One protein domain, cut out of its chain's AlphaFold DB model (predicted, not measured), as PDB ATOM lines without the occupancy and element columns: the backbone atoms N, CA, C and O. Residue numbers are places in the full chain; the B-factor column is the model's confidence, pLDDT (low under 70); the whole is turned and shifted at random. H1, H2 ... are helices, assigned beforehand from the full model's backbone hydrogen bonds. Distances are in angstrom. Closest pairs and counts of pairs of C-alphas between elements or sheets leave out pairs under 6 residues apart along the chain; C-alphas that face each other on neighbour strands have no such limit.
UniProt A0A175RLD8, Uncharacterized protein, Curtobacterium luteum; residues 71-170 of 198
ATOM      1  N   ASP A  71      25.302  25.812 152.020       57.81
ATOM      2  CA  ASP A  71      26.355  24.787 152.063       57.81
ATOM      3  C   ASP A  71      26.549  24.208 153.471       57.81
ATOM      4  O   ASP A  71      26.459  22.993 153.656       57.81
ATOM      5  N   ALA A  72      26.642  25.068 154.491       58.12
ATOM      6  CA  ALA A  72      26.721  24.636 155.888       58.12
ATOM      7  C   ALA A  72      25.471  23.847 156.315       58.12
ATOM      8  O   ALA A  72      25.569  22.842 157.014       58.12
ATOM      9  N   VAL A  73      24.287  24.252 155.846       60.25
ATOM     10  CA  VAL A  73      23.027  23.559 156.154       60.25
ATOM     11  C   VAL A  73      22.933  22.208 155.448       60.25
ATOM     12  O   VAL A  73      22.357  21.274 156.007       60.25
ATOM     13  N   THR A  74      23.493  22.074 154.245       64.62
ATOM     14  CA  THR A  74      23.443  20.818 153.485       64.62
ATOM     15  C   THR A  74      24.395  19.782 154.073       64.62
ATOM     16  O   THR A  74      23.982  18.633 154.243       64.62
ATOM     17  N   ASP A  75      25.603  20.177 154.481       65.69
ATOM     18  CA  ASP A  75      26.527  19.283 155.190       65.69
ATOM     19  C   ASP A  75      26.015  18.923 156.587       65.69
ATOM     20  O   ASP A  75      26.057  17.753 156.982       65.69
ATOM     21  N   MET A  76      25.394  19.873 157.294       64.38
ATOM     22  CA  MET A  76      24.723  19.601 158.566       64.38
ATOM     23  C   MET A  76      23.547  18.626 158.384       64.38
ATOM     24  O   MET A  76      23.402  17.673 159.146       64.38
ATOM     25  N   GLN A  77      22.718  18.795 157.345       66.75
ATOM     26  CA  GLN A  77      21.612  17.879 157.035       66.75
ATOM     27  C   GLN A  77      22.092  16.498 156.605       66.75
ATOM     28  O   GLN A  77      21.485  15.494 156.987       66.75
ATOM     29  N   LYS A  78      23.158  16.433 155.804       70.12
ATOM     30  CA  LYS A  78      23.777  15.177 155.388       70.12
ATOM     31  C   LYS A  78      24.251  14.423 156.622       70.12
ATOM     32  O   LYS A  78      23.859  13.275 156.785       70.12
ATOM     33  N   THR A  79      24.926  15.110 157.535       67.06
ATOM     34  CA  THR A  79      25.398  14.568 158.813       67.06
ATOM     35  C   THR A  79      24.260  14.140 159.734       67.06
ATOM     36  O   THR A  79      24.293  13.045 160.285       67.06
ATOM     37  N   MET A  80      23.182  14.923 159.844       63.00
ATOM     38  CA  MET A  80      21.978  14.517 160.586       63.00
ATOM     39  C   MET A  80      21.306  13.275 159.982       63.00
ATOM     40  O   MET A  80      20.668  12.497 160.695       63.00
ATOM     41  N   ARG A  81      21.400  13.096 158.661       63.66
ATOM     42  CA  ARG A  81      20.774  11.979 157.948       63.66
ATOM     43  C   ARG A  81      21.628  10.714 157.990       63.66
ATOM     44  O   ARG A  81      21.057   9.630 158.098       63.66
ATOM     45  N   THR A  82      22.948  10.841 157.889       69.69
ATOM     46  CA  THR A  82      23.900   9.720 157.863       69.69
ATOM     47  C   THR A  82      24.434   9.356 159.243       69.69
ATOM     48  O   THR A  82      24.874   8.228 159.431       69.69
ATOM     49  N   GLY A  83      24.389  10.278 160.207       64.62
ATOM     50  CA  GLY A  83      25.032  10.128 161.513       64.62
ATOM     51  C   GLY A  83      26.561  10.192 161.456       64.62
ATOM     52  O   GLY A  83      27.207   9.895 162.454       64.62
ATOM     53  N   VAL A  84      27.141  10.553 160.306       70.88
ATOM     54  CA  VAL A  84      28.593  10.612 160.099       70.88
ATOM     55  C   VAL A  84      29.038  12.062 160.175       70.88
ATOM     56  O   VAL A  84      28.638  12.869 159.339       70.88
ATOM     57  N   VAL A  85      29.848  12.368 161.185       68.94
ATOM     58  CA  VAL A  85      30.460  13.681 161.399       68.94
ATOM     59  C   VAL A  85      31.751  13.752 160.579       68.94
ATOM     60  O   VAL A  85      32.557  12.831 160.713       68.94
ATOM     61  N   PRO A  86      31.944  14.777 159.727       73.94
ATOM     62  CA  PRO A  86      33.205  14.972 159.015       73.94
ATOM     63  C   PRO A  86      34.345  15.254 160.007       73.94
ATOM     64  O   PRO A  86      34.133  15.910 161.028       73.94
ATOM     65  N   ASP A  87      35.537  14.727 159.735       72.50
ATOM     66  CA  ASP A  87      36.651  14.723 160.696       72.50
ATOM     67  C   ASP A  87      37.346  16.098 160.846       72.50
ATOM     68  O   ASP A  87      38.149  16.293 161.752       72.50
ATOM     69  N   ASP A  88      37.014  17.063 159.988       74.44
ATOM     70  CA  ASP A  88      37.626  18.390 159.847       74.44
ATOM     71  C   ASP A  88      36.793  19.541 160.446       74.44
ATOM     72  O   ASP A  88      37.123  20.717 160.272       74.44
ATOM     73  N   VAL A  89      35.707  19.234 161.161       72.69
ATOM     74  CA  VAL A  89      34.766  20.253 161.646       72.69
ATOM     75  C   VAL A  89      35.062  20.681 163.082       72.69
ATOM     76  O   VAL A  89      35.188  19.851 163.980       72.69
ATOM     77  N   ASP A  90      35.075  21.996 163.322       76.25
ATOM     78  CA  ASP A  90      35.158  22.579 164.664       76.25
ATOM     79  C   ASP A  90      33.949  22.165 165.523       76.25
ATOM     80  O   ASP A  90      32.831  22.685 165.391       76.25
ATOM     81  N   THR A  91      34.197  21.220 166.430       74.31
ATOM     82  CA  THR A  91      33.203  20.611 167.312       74.31
ATOM     83  C   THR A  91      32.446  21.661 168.116       74.31
ATOM     84  O   THR A  91      31.233  21.533 168.277       74.31
ATOM     85  N   GLY A  92      33.125  22.713 168.591       75.44
ATOM     86  CA  GLY A  92      32.543  23.734 169.462       75.44
ATOM     87  C   GLY A  92      31.458  24.541 168.753       75.44
ATOM     88  O   GLY A  92      30.316  24.617 169.228       75.44
ATOM     89  N   ARG A  93      31.786  25.066 167.566       76.12
ATOM     90  CA  ARG A  93      30.845  25.810 166.721       76.12
ATOM     91  C   ARG A  93      29.654  24.944 166.314       76.12
ATOM     92  O   ARG A  93      28.509  25.390 166.430       76.12
ATOM     93  N   TRP A  94      29.905  23.697 165.917       73.44
ATOM     94  CA  TRP A  94      28.860  22.774 165.476       73.44
ATOM     95  C   TRP A  94      27.866  22.399 166.575       73.44
ATOM     96  O   TRP A  94      26.661  22.392 166.315       73.44
ATOM     97  N   THR A  95      28.315  22.174 167.817       77.06
ATOM     98  CA  THR A  95      27.380  21.932 168.935       77.06
ATOM     99  C   THR A  95      26.411  23.096 169.139       77.06
ATOM    100  O   THR A  95      25.206  22.875 169.272       77.06
ATOM    101  N   SER A  96      26.908  24.338 169.114       74.94
ATOM    102  CA  SER A  96      26.075  25.524 169.358       74.94
ATOM    103  C   SER A  96      25.003  25.737 168.278       74.94
ATOM    104  O   SER A  96      23.860  26.107 168.575       74.94
ATOM    105  N   GLU A  97      25.339  25.449 167.018       75.56
ATOM    106  CA  GLU A  97      24.397  25.540 165.908       75.56
ATOM    107  C   GLU A  97      23.378  24.394 165.932       75.56
ATOM    108  O   GLU A  97      22.183  24.641 165.741       75.56
ATOM    109  N   LEU A  98      23.803  23.167 166.250       71.50
ATOM    110  CA  LEU A  98      22.907  22.018 166.408       71.50
ATOM    111  C   LEU A  98      21.875  22.245 167.521       71.50
ATOM    112  O   LEU A  98      20.693  21.965 167.317       71.50
ATOM    113  N   GLU A  99      22.267  22.829 168.655       79.00
ATOM    114  CA  GLU A  99      21.336  23.173 169.736       79.00
ATOM    115  C   GLU A  99      20.318  24.251 169.338       79.00
ATOM    116  O   GLU A  99      19.144  24.192 169.734       79.00
ATOM    117  N   ARG A 100      20.738  25.266 168.569       77.00
ATOM    118  CA  ARG A 100      19.816  26.279 168.025       77.00
ATOM    119  C   ARG A 100      18.823  25.641 167.061       77.00
ATOM    120  O   ARG A 100      17.620  25.896 167.177       77.00
ATOM    121  N   TYR A 101      19.302  24.772 166.172       69.44
ATOM    122  CA  TYR A 101      18.453  24.018 165.255       69.44
ATOM    123  C   TYR A 101      17.462  23.128 166.004       69.44
ATOM    124  O   TYR A 101      16.271  23.157 165.696       69.44
ATOM    125  N   GLN A 102      17.910  22.399 167.025       73.62
ATOM    126  CA  GLN A 102      17.055  21.529 167.829       73.62
ATOM    127  C   GLN A 102      15.947  22.323 168.530       73.62
ATOM    128  O   GLN A 102      14.775  21.950 168.439       73.62
ATOM    129  N   ARG A 103      16.276  23.462 169.157       75.88
ATOM    130  CA  ARG A 103      15.283  24.347 169.792       75.88
ATOM    131  C   ARG A 103      14.264  24.886 168.791       75.88
ATOM    132  O   ARG A 103      13.061  24.867 169.059       75.88
ATOM    133  N   GLN A 104      14.717  25.328 167.621       70.00
ATOM    134  CA  GLN A 104      13.829  25.840 166.581       70.00
ATOM    135  C   GLN A 104      12.920  24.743 166.014       70.00
ATOM    136  O   GLN A 104      11.742  24.983 165.739       70.00
ATOM    137  N   TRP A 105      13.444  23.528 165.877       66.50
ATOM    138  CA  TRP A 105      12.708  22.386 165.360       66.50
ATOM    139  C   TRP A 105      11.673  21.868 166.362       66.50
ATOM    140  O   TRP A 105      10.534  21.616 165.981       66.50
ATOM    141  N   LEU A 106      12.013  21.821 167.653       69.88
ATOM    142  CA  LEU A 106      11.069  21.509 168.730       69.88
ATOM    143  C   LEU A 106       9.922  22.520 168.785       69.88
ATOM    144  O   LEU A 106       8.760  22.120 168.864       69.88
ATOM    145  N   ARG A 107      10.224  23.819 168.659       68.69
ATOM    146  CA  ARG A 107       9.196  24.870 168.641       68.69
ATOM    147  C   ARG A 107       8.266  24.741 167.437       68.69
ATOM    148  O   ARG A 107       7.071  24.983 167.547       68.69
ATOM    149  N   ASN A 108       8.799  24.319 166.294       61.38
ATOM    150  CA  ASN A 108       8.033  24.203 165.057       61.38
ATOM    151  C   ASN A 108       7.436  22.804 164.812       61.38
ATOM    152  O   ASN A 108       6.741  22.617 163.812       61.38
ATOM    153  N   ARG A 109       7.684  21.840 165.712       71.56
ATOM    154  CA  ARG A 109       7.162  20.465 165.655       71.56
ATOM    155  C   ARG A 109       5.643  20.423 165.718       71.56
ATOM    156  O   ARG A 109       5.037  19.548 165.117       71.56
ATOM    157  N   TRP A 110       5.044  21.352 166.458       72.25
ATOM    158  CA  TRP A 110       3.604  21.378 166.702       72.25
ATOM    159  C   TRP A 110       2.809  22.012 165.566       72.25
ATOM    160  O   TRP A 110       1.633  21.708 165.412       72.25
ATOM    161  N   LEU A 111       3.449  22.823 164.719       67.75
ATOM    162  CA  LEU A 111       2.750  23.531 163.650       67.75
ATOM    163  C   LEU A 111       2.137  22.557 162.633       67.75
ATOM    164  O   LEU A 111       0.968  22.682 162.289       67.75
ATOM    165  N   ALA A 112       2.905  21.557 162.192       68.31
ATOM    166  CA  ALA A 112       2.429  20.567 161.229       68.31
ATOM    167  C   ALA A 112       1.224  19.751 161.749       68.31
ATOM    168  O   ALA A 112       0.193  19.768 161.083       68.31
ATOM    169  N   PRO A 113       1.280  19.080 162.919       75.06
ATOM    170  CA  PRO A 113       0.147  18.306 163.411       75.06
ATOM    171  C   PRO A 113      -1.077  19.165 163.733       75.06
ATOM    172  O   PRO A 113      -2.190  18.710 163.499       75.06
ATOM    173  N   VAL A 114      -0.898  20.405 164.202       75.38
ATOM    174  CA  VAL A 114      -2.022  21.332 164.419       75.38
ATOM    175  C   VAL A 114      -2.716  21.657 163.098       75.38
ATOM    176  O   VAL A 114      -3.934  21.542 162.999       75.38
ATOM    177  N   VAL A 115      -1.947  22.001 162.063       69.75
ATOM    178  CA  VAL A 115      -2.489  22.312 160.735       69.75
ATOM    179  C   VAL A 115      -3.196  21.095 160.136       69.75
ATOM    180  O   VAL A 115      -4.352  21.195 159.741       69.75
ATOM    181  N   PHE A 116      -2.553  19.927 160.111       72.81
ATOM    182  CA  PHE A 116      -3.162  18.701 159.581       72.81
ATOM    183  C   PHE A 116      -4.376  18.234 160.398       72.81
ATOM    184  O   PHE A 116      -5.339  17.725 159.824       72.81
ATOM    185  N   GLY A 117      -4.369  18.442 161.717       76.38
ATOM    186  CA  GLY A 117      -5.528  18.210 162.575       76.38
ATOM    187  C   GLY A 117      -6.702  19.110 162.195       76.38
ATOM    188  O   GLY A 117      -7.814  18.619 162.020       76.38
ATOM    189  N   LEU A 118      -6.446  20.401 161.963       75.88
ATOM    190  CA  LEU A 118      -7.462  21.350 161.506       75.88
ATOM    191  C   LEU A 118      -8.053  20.944 160.146       75.88
ATOM    192  O   LEU A 118      -9.272  20.936 159.989       75.88
ATOM    193  N   PHE A 119      -7.215  20.538 159.184       71.94
ATOM    194  CA  PHE A 119      -7.689  20.015 157.895       71.94
ATOM    195  C   PHE A 119      -8.505  18.732 158.041       71.94
ATOM    196  O   PHE A 119      -9.491  18.559 157.331       71.94
ATOM    197  N   SER A 120      -8.131  17.854 158.971       77.06
ATOM    198  CA  SER A 120      -8.881  16.624 159.239       77.06
ATOM    199  C   SER A 120     -10.284  16.948 159.760       77.06
ATOM    200  O   SER A 120     -11.264  16.441 159.224       77.06
ATOM    201  N   VAL A 121     -10.401  17.860 160.734       78.75
ATOM    202  CA  VAL A 121     -11.703  18.328 161.247       78.75
ATOM    203  C   VAL A 121     -12.535  18.953 160.127       78.75
ATOM    204  O   VAL A 121     -13.704  18.610 159.966       78.75
ATOM    205  N   LEU A 122     -11.926  19.812 159.305       72.69
ATOM    206  CA  LEU A 122     -12.602  20.424 158.162       72.69
ATOM    207  C   LEU A 122     -13.109  19.367 157.168       72.69
ATOM    208  O   LEU A 122     -14.229  19.473 156.675       72.69
ATOM    209  N   SER A 123     -12.323  18.318 156.920       72.38
ATOM    210  CA  SER A 123     -12.711  17.205 156.051       72.38
ATOM    211  C   SER A 123     -13.906  16.421 156.601       72.38
ATOM    212  O   SER A 123     -14.760  16.005 155.824       72.38
ATOM    213  N   VAL A 124     -14.007  16.248 157.925       78.62
ATOM    214  CA  VAL A 124     -15.181  15.625 158.569       78.62
ATOM    215  C   VAL A 124     -16.420  16.494 158.382       78.62
ATOM    216  O   VAL A 124     -17.461  15.986 157.975       78.62
ATOM    217  N   VAL A 125     -16.307  17.805 158.624       73.19
ATOM    218  CA  VAL A 125     -17.422  18.747 158.425       73.19
ATOM    219  C   VAL A 125     -17.926  18.687 156.982       73.19
ATOM    220  O   VAL A 125     -19.133  18.665 156.753       73.19
ATOM    221  N   MET A 126     -17.011  18.585 156.013       69.06
ATOM    222  CA  MET A 126     -17.370  18.459 154.599       69.06
ATOM    223  C   MET A 126     -17.952  17.103 154.220       69.06
ATOM    224  O   MET A 126     -18.833  17.044 153.365       69.06
ATOM    225  N   ALA A 127     -17.537  16.027 154.883       75.69
ATOM    226  CA  ALA A 127     -18.149  14.719 154.682       75.69
ATOM    227  C   ALA A 127     -19.634  14.713 155.057       75.69
ATOM    228  O   ALA A 127     -20.436  14.076 154.374       75.69
ATOM    229  N   VAL A 128     -20.001  15.463 156.098       79.00
ATOM    230  CA  VAL A 128     -21.393  15.585 156.547       79.00
ATOM    231  C   VAL A 128     -22.202  16.528 155.650       79.00
ATOM    232  O   VAL A 128     -23.371  16.255 155.396       79.00
ATOM    233  N   SER A 129     -21.612  17.622 155.155       72.56
ATOM    234  CA  SER A 129     -22.353  18.665 154.422       72.56
ATOM    235  C   SER A 129     -22.388  18.489 152.899       72.56
ATOM    236  O   SER A 129     -23.376  18.861 152.270       72.56
ATOM    237  N   ALA A 130     -21.330  17.940 152.299       67.00
ATOM    238  CA  ALA A 130     -21.148  17.844 150.848       67.00
ATOM    239  C   ALA A 130     -21.017  16.395 150.342       67.00
ATOM    240  O   ALA A 130     -20.920  16.172 149.135       67.00
ATOM    241  N   GLY A 131     -21.031  15.411 151.247       75.00
ATOM    242  CA  GLY A 131     -21.120  13.989 150.922       75.00
ATOM    243  C   GLY A 131     -19.866  13.166 151.252       75.00
ATOM    244  O   GLY A 131     -18.791  13.700 151.534       75.00
ATOM    245  N   PRO A 132     -19.971  11.828 151.177       76.56
ATOM    246  CA  PRO A 132     -18.986  10.900 151.740       76.56
ATOM    247  C   PRO A 132     -17.631  10.891 151.019       76.56
ATOM    248  O   PRO A 132     -16.655  10.393 151.575       76.56
ATOM    249  N   VAL A 133     -17.525  11.475 149.819       71.06
ATOM    250  CA  VAL A 133     -16.254  11.616 149.078       71.06
ATOM    251  C   VAL A 133     -15.183  12.332 149.916       71.06
ATOM    252  O   VAL A 133     -14.000  12.003 149.823       71.06
ATOM    253  N   TRP A 134     -15.579  13.237 150.814       69.25
ATOM    254  CA  TRP A 134     -14.657  13.938 151.713       69.25
ATOM    255  C   TRP A 134     -14.019  13.052 152.793       69.25
ATOM    256  O   TRP A 134     -13.018  13.447 153.395       69.25
ATOM    257  N   LEU A 135     -14.512  11.827 153.007       74.50
ATOM    258  CA  LEU A 135     -13.844  10.847 153.868       74.50
ATOM    259  C   LEU A 135     -12.509  10.377 153.274       74.50
ATOM    260  O   LEU A 135     -11.587  10.065 154.025       74.50
ATOM    261  N   LEU A 136     -12.353  10.382 151.945       74.06
ATOM    262  CA  LEU A 136     -11.071  10.056 151.308       74.06
ATOM    263  C   LEU A 136     -10.000  11.094 151.660       74.06
ATOM    264  O   LEU A 136      -8.871  10.736 152.000       74.06
ATOM    265  N   PHE A 137     -10.367  12.378 151.652       68.88
ATOM    266  CA  PHE A 137      -9.480  13.451 152.094       68.88
ATOM    267  C   PHE A 137      -9.144  13.338 153.577       68.88
ATOM    268  O   PHE A 137      -7.991  13.541 153.950       68.88
ATOM    269  N   LEU A 138     -10.109  12.952 154.413       76.56
ATOM    270  CA  LEU A 138      -9.868  12.708 155.831       76.56
ATOM    271  C   LEU A 138      -8.802  11.626 156.022       76.56
ATOM    272  O   LEU A 138      -7.825  11.852 156.732       76.56
ATOM    273  N   VAL A 139      -8.960  10.475 155.358       77.75
ATOM    274  CA  VAL A 139      -7.986   9.374 155.415       77.75
ATOM    275  C   VAL A 139      -6.617   9.835 154.918       77.75
ATOM    276  O   VAL A 139      -5.603   9.526 155.545       77.75
ATOM    277  N   PHE A 140      -6.571  10.623 153.842       75.69
ATOM    278  CA  PHE A 140      -5.330  11.192 153.326       75.69
ATOM    279  C   PHE A 140      -4.647  12.123 154.340       75.69
ATOM    280  O   PHE A 140      -3.467  11.937 154.641       75.69
ATOM    281  N   PHE A 141      -5.371  13.094 154.907       74.25
ATOM    282  CA  PHE A 141      -4.821  14.027 155.892       74.25
ATOM    283  C   PHE A 141      -4.365  13.310 157.161       74.25
ATOM    284  O   PHE A 141      -3.292  13.621 157.681       74.25
ATOM    285  N   LEU A 142      -5.122  12.315 157.618       78.94
ATOM    286  CA  LEU A 142      -4.773  11.510 158.783       78.94
ATOM    287  C   LEU A 142      -3.538  10.639 158.514       78.94
ATOM    288  O   LEU A 142      -2.617  10.592 159.329       78.94
ATOM    289  N   GLY A 143      -3.464  10.003 157.345       76.00
ATOM    290  CA  GLY A 143      -2.290   9.245 156.915       76.00
ATOM    291  C   GLY A 143      -1.046  10.128 156.829       76.00
ATOM    292  O   GLY A 143       0.021   9.758 157.324       76.00
ATOM    293  N   PHE A 144      -1.184  11.338 156.283       74.50
ATOM    294  CA  PHE A 144      -0.088  12.298 156.187       74.50
ATOM    295  C   PHE A 144       0.333  12.850 157.558       74.50
ATOM    296  O   PHE A 144       1.528  13.033 157.809       74.50
ATOM    297  N   LEU A 145      -0.617  13.060 158.474       74.31
ATOM    298  CA  LEU A 145      -0.360  13.417 159.872       74.31
ATOM    299  C   LEU A 145       0.504  12.342 160.547       74.31
ATOM    300  O   LEU A 145       1.552  12.657 161.118       74.31
ATOM    301  N   VAL A 146       0.100  11.074 160.434       78.38
ATOM    302  CA  VAL A 146       0.833   9.929 160.994       78.38
ATOM    303  C   VAL A 146       2.219   9.816 160.363       78.38
ATOM    304  O   VAL A 146       3.212   9.686 161.082       78.38
ATOM    305  N   PHE A 147       2.318   9.936 159.038       74.19
ATOM    306  CA  PHE A 147       3.589   9.899 158.321       74.19
ATOM    307  C   PHE A 147       4.538  11.017 158.774       74.19
ATOM    308  O   PHE A 147       5.700  10.757 159.089       74.19
ATOM    309  N   THR A 148       4.038  12.249 158.890       70.25
ATOM    310  CA  THR A 148       4.816  13.407 159.357       70.25
ATOM    311  C   THR A 148       5.291  13.203 160.793       70.25
ATOM    312  O   THR A 148       6.449  13.480 161.121       70.25
ATOM    313  N   MET A 149       4.428  12.670 161.661       76.12
ATOM    314  CA  MET A 149       4.780  12.356 163.044       76.12
ATOM    315  C   MET A 149       5.847  11.254 163.116       76.12
ATOM    316  O   MET A 149       6.793  11.354 163.903       76.12
ATOM    317  N   TRP A 150       5.742  10.232 162.265       79.75
ATOM    318  CA  TRP A 150       6.714   9.148 162.177       79.75
ATOM    319  C   TRP A 150       8.072   9.635 161.672       79.75
ATOM    320  O   TRP A 150       9.095   9.360 162.304       79.75
ATOM    321  N   GLN A 151       8.091  10.428 160.600       72.31
ATOM    322  CA  GLN A 151       9.307  11.042 160.071       72.31
ATOM    323  C   GLN A 151       9.969  11.938 161.124       72.31
ATOM    324  O   GLN A 151      11.186  11.895 161.305       72.31
ATOM    325  N   THR A 152       9.159  12.682 161.883       71.31
ATOM    326  CA  THR A 152       9.630  13.551 162.964       71.31
ATOM    327  C   THR A 152      10.298  12.745 164.083       71.31
ATOM    328  O   THR A 152      11.417  13.050 164.498       71.31
ATOM    329  N   ARG A 153       9.638  11.676 164.553       77.44
ATOM    330  CA  ARG A 153      10.191  10.763 165.568       77.44
ATOM    331  C   ARG A 153      11.473  10.085 165.088       77.44
ATOM    332  O   ARG A 153      12.416   9.941 165.862       77.44
ATOM    333  N   ARG A 154      11.519   9.678 163.818       76.12
ATOM    334  CA  ARG A 154      12.698   9.051 163.215       76.12
ATOM    335  C   ARG A 154      13.874  10.027 163.128       76.12
ATOM    336  O   ARG A 154      14.995   9.627 163.418       76.12
ATOM    337  N   GLY A 155      13.613  11.291 162.794       71.19
ATOM    338  CA  GLY A 155      14.623  12.351 162.786       71.19
ATOM    339  C   GLY A 155      15.255  12.562 164.161       71.19
ATOM    340  O   GLY A 155      16.474  12.511 164.275       71.19
ATOM    341  N   LEU A 156      14.435  12.689 165.211       74.75
ATOM    342  CA  LEU A 156      14.911  12.863 166.593       74.75
ATOM    343  C   LEU A 156      15.823  11.719 167.048       74.75
ATOM    344  O   LEU A 156      16.917  11.970 167.544       74.75
ATOM    345  N   ARG A 157      15.420  10.465 166.796       77.62
ATOM    346  CA  ARG A 157      16.238   9.284 167.125       77.62
ATOM    347  C   ARG A 157      17.596   9.289 166.423       77.62
ATOM    348  O   ARG A 157      18.583   8.831 166.989       77.62
ATOM    349  N   ASN A 158      17.658   9.790 165.191       74.81
ATOM    350  CA  ASN A 158      18.920   9.905 164.466       74.81
ATOM    351  C   ASN A 158      19.805  11.017 165.048       74.81
ATOM    352  O   ASN A 158      21.009  10.818 165.184       74.81
ATOM    353  N   THR A 159      19.220  12.152 165.439       72.19
ATOM    354  CA  THR A 159      19.952  13.252 166.083       72.19
ATOM    355  C   THR A 159      20.523  12.840 167.439       72.19
ATOM    356  O   THR A 159      21.684  13.122 167.713       72.19
ATOM    357  N   GLU A 160      19.755  12.119 168.258       79.75
ATOM    358  CA  GLU A 160      20.231  11.568 169.537       79.75
ATOM    359  C   GLU A 160      21.434  10.638 169.341       79.75
ATOM    360  O   GLU A 160      22.421  10.741 170.067       79.75
ATOM    361  N   ARG A 161      21.398   9.777 168.316       78.88
ATOM    362  CA  ARG A 161      22.533   8.907 167.969       78.88
ATOM    363  C   ARG A 161      23.765   9.702 167.543       78.88
ATOM    364  O   ARG A 161      24.859   9.372 167.983       78.88
ATOM    365  N   ALA A 162      23.591  10.744 166.732       73.44
ATOM    366  CA  ALA A 162      24.692  11.604 166.300       73.44
ATOM    367  C   ALA A 162      25.320  12.370 167.480       73.44
ATOM    368  O   ALA A 162      26.541  12.440 167.585       73.44
ATOM    369  N   LEU A 163      24.504  12.881 168.409       76.50
ATOM    370  CA  LEU A 163      24.988  13.526 169.636       76.50
ATOM    371  C   LEU A 163      25.710  12.538 170.560       76.50
ATOM    372  O   LEU A 163      26.753  12.874 171.115       76.50
ATOM    373  N   ALA A 164      25.196  11.314 170.701       81.06
ATOM    374  CA  ALA A 164      25.852  10.268 171.481       81.06
ATOM    375  C   ALA A 164      27.207   9.859 170.876       81.06
ATOM    376  O   ALA A 164      28.153   9.585 171.612       81.06
ATOM    377  N   GLU A 165      27.311   9.835 169.546       78.75
ATOM    378  CA  GLU A 165      28.563   9.567 168.836       78.75
ATOM    379  C   GLU A 165      29.567  10.712 169.011       78.75
ATOM    380  O   GLU A 165      30.723  10.459 169.334       78.75
ATOM    381  N   LEU A 166      29.124  11.969 168.904       76.38
ATOM    382  CA  LEU A 166      29.941  13.152 169.209       76.38
ATOM    383  C   LEU A 166      30.424  13.165 170.665       76.38
ATOM    384  O   LEU A 166      31.569  13.518 170.923       76.38
ATOM    385  N   GLY A 167      29.578  12.750 171.611       76.44
ATOM    386  CA  GLY A 167      29.946  12.594 173.018       76.44
ATOM    387  C   GLY A 167      31.007  11.512 173.232       76.44
ATOM    388  O   GLY A 167      31.954  11.732 173.980       76.44
ATOM    389  N   ARG A 168      30.907  10.376 172.526       79.62
ATOM    390  CA  ARG A 168      31.938   9.320 172.534       79.62
ATOM    391  C   ARG A 168      33.245   9.762 171.867       79.62
ATOM    392  O   ARG A 168      34.314   9.470 172.391       79.62
ATOM    393  N   ARG A 169      33.162  10.501 170.754       72.50
ATOM    394  CA  ARG A 169      34.293  11.130 170.041       72.50
ATOM    395  C   ARG A 169      34.833  12.383 170.719       72.50
ATOM    396  O   ARG A 169      35.753  12.998 170.192       72.50
ATOM    397  N   ARG A 170      34.318  12.744 171.892       66.75
ATOM    398  CA  ARG A 170      34.918  13.725 172.791       66.75
ATOM    399  C   ARG A 170      35.701  12.986 173.887       66.75
ATOM    400  O   ARG A 170      35.322  13.082 175.052       66.75
TER     401      ARG A 170
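This is residues 71 to 170 of the 198 residues of an uncharacterized protein of Curtobacterium luteum (UniProt A0A175RLD8). What does the model look like? It is a long, narrow rod made as a helical hairpin with a crosspiece: H1 crosses near one end, H2 and H3 follow each other end to end along one side, and the single long helix H4 folds back along the other side. H3 and H4 touch closely, while H2 is only near H4. What is it built of? The printed part has 100 residues with four named helices, in the order H1, H2, H3, H4, and no named strand; its class is all helix. How spread out is it? It is only just loose, close to extended, with a radius of gyration of the C-alphas of 18.9 A, and spans 60 by 23 by 20 A.

How does the first helix stand to the long one? H1, residues 71 to 82, touches H4, residues 134 to 168, with its residues 80 to 81 alone; the closest C-alphas, those of Met 80 and Thr 159, are 6.0 A apart. Their lines are about perpendicular, at 87 degrees. Where is the second helix? H2, residues 91 to 108, touches no helix. It is near H1, with 5 pairs of C-alphas within 10 A, and near H4, with 11 such pairs. What of the third helix? H3, residues 111 to 130, forms a helical hairpin with H4: they run opposite ways at a shallow tilt of 11 degrees, and their closest C-alphas, those of Ala 127 and Trp 134, are 4.6 A apart. H4 touches H3 with residues 134 to 149 alone; H2 and H3 meet only through their link, and H1 and H3 are apart. Are the helix backbones well formed? In H1, H2, H3 and H4 every O i to N i+4 pair is within hydrogen-bond range.

Where does the printed part begin? H1 starts with C-alpha 71 at (26.355, 24.787, 152.063) and measures 16.3 A from first to last C-alpha. How long are the next two helices? H2 measures 25.5 A, and H3 measures 27.7 A, ending with C-alpha 130 at (-21.148, 17.844, 150.848). How far does the last helix reach? H4 measures 51.2 A and ends with C-alpha 168 at (31.938, 9.320, 172.534).

How large is it? The two C-alphas farthest apart are those of Ala 130 and Arg 170, at 60.3 A. Is the printed part continuous? It has no cut; the links from H2 to H3 and from H3 to H4 are tight, the link from H1 to H2 is short, and no link is long. Where is confidence low? The mean pLDDT of the printed part is 72.7, and 26 residues are under 70, among them residues 71 to 77, 79 to 83 and 105 to 108.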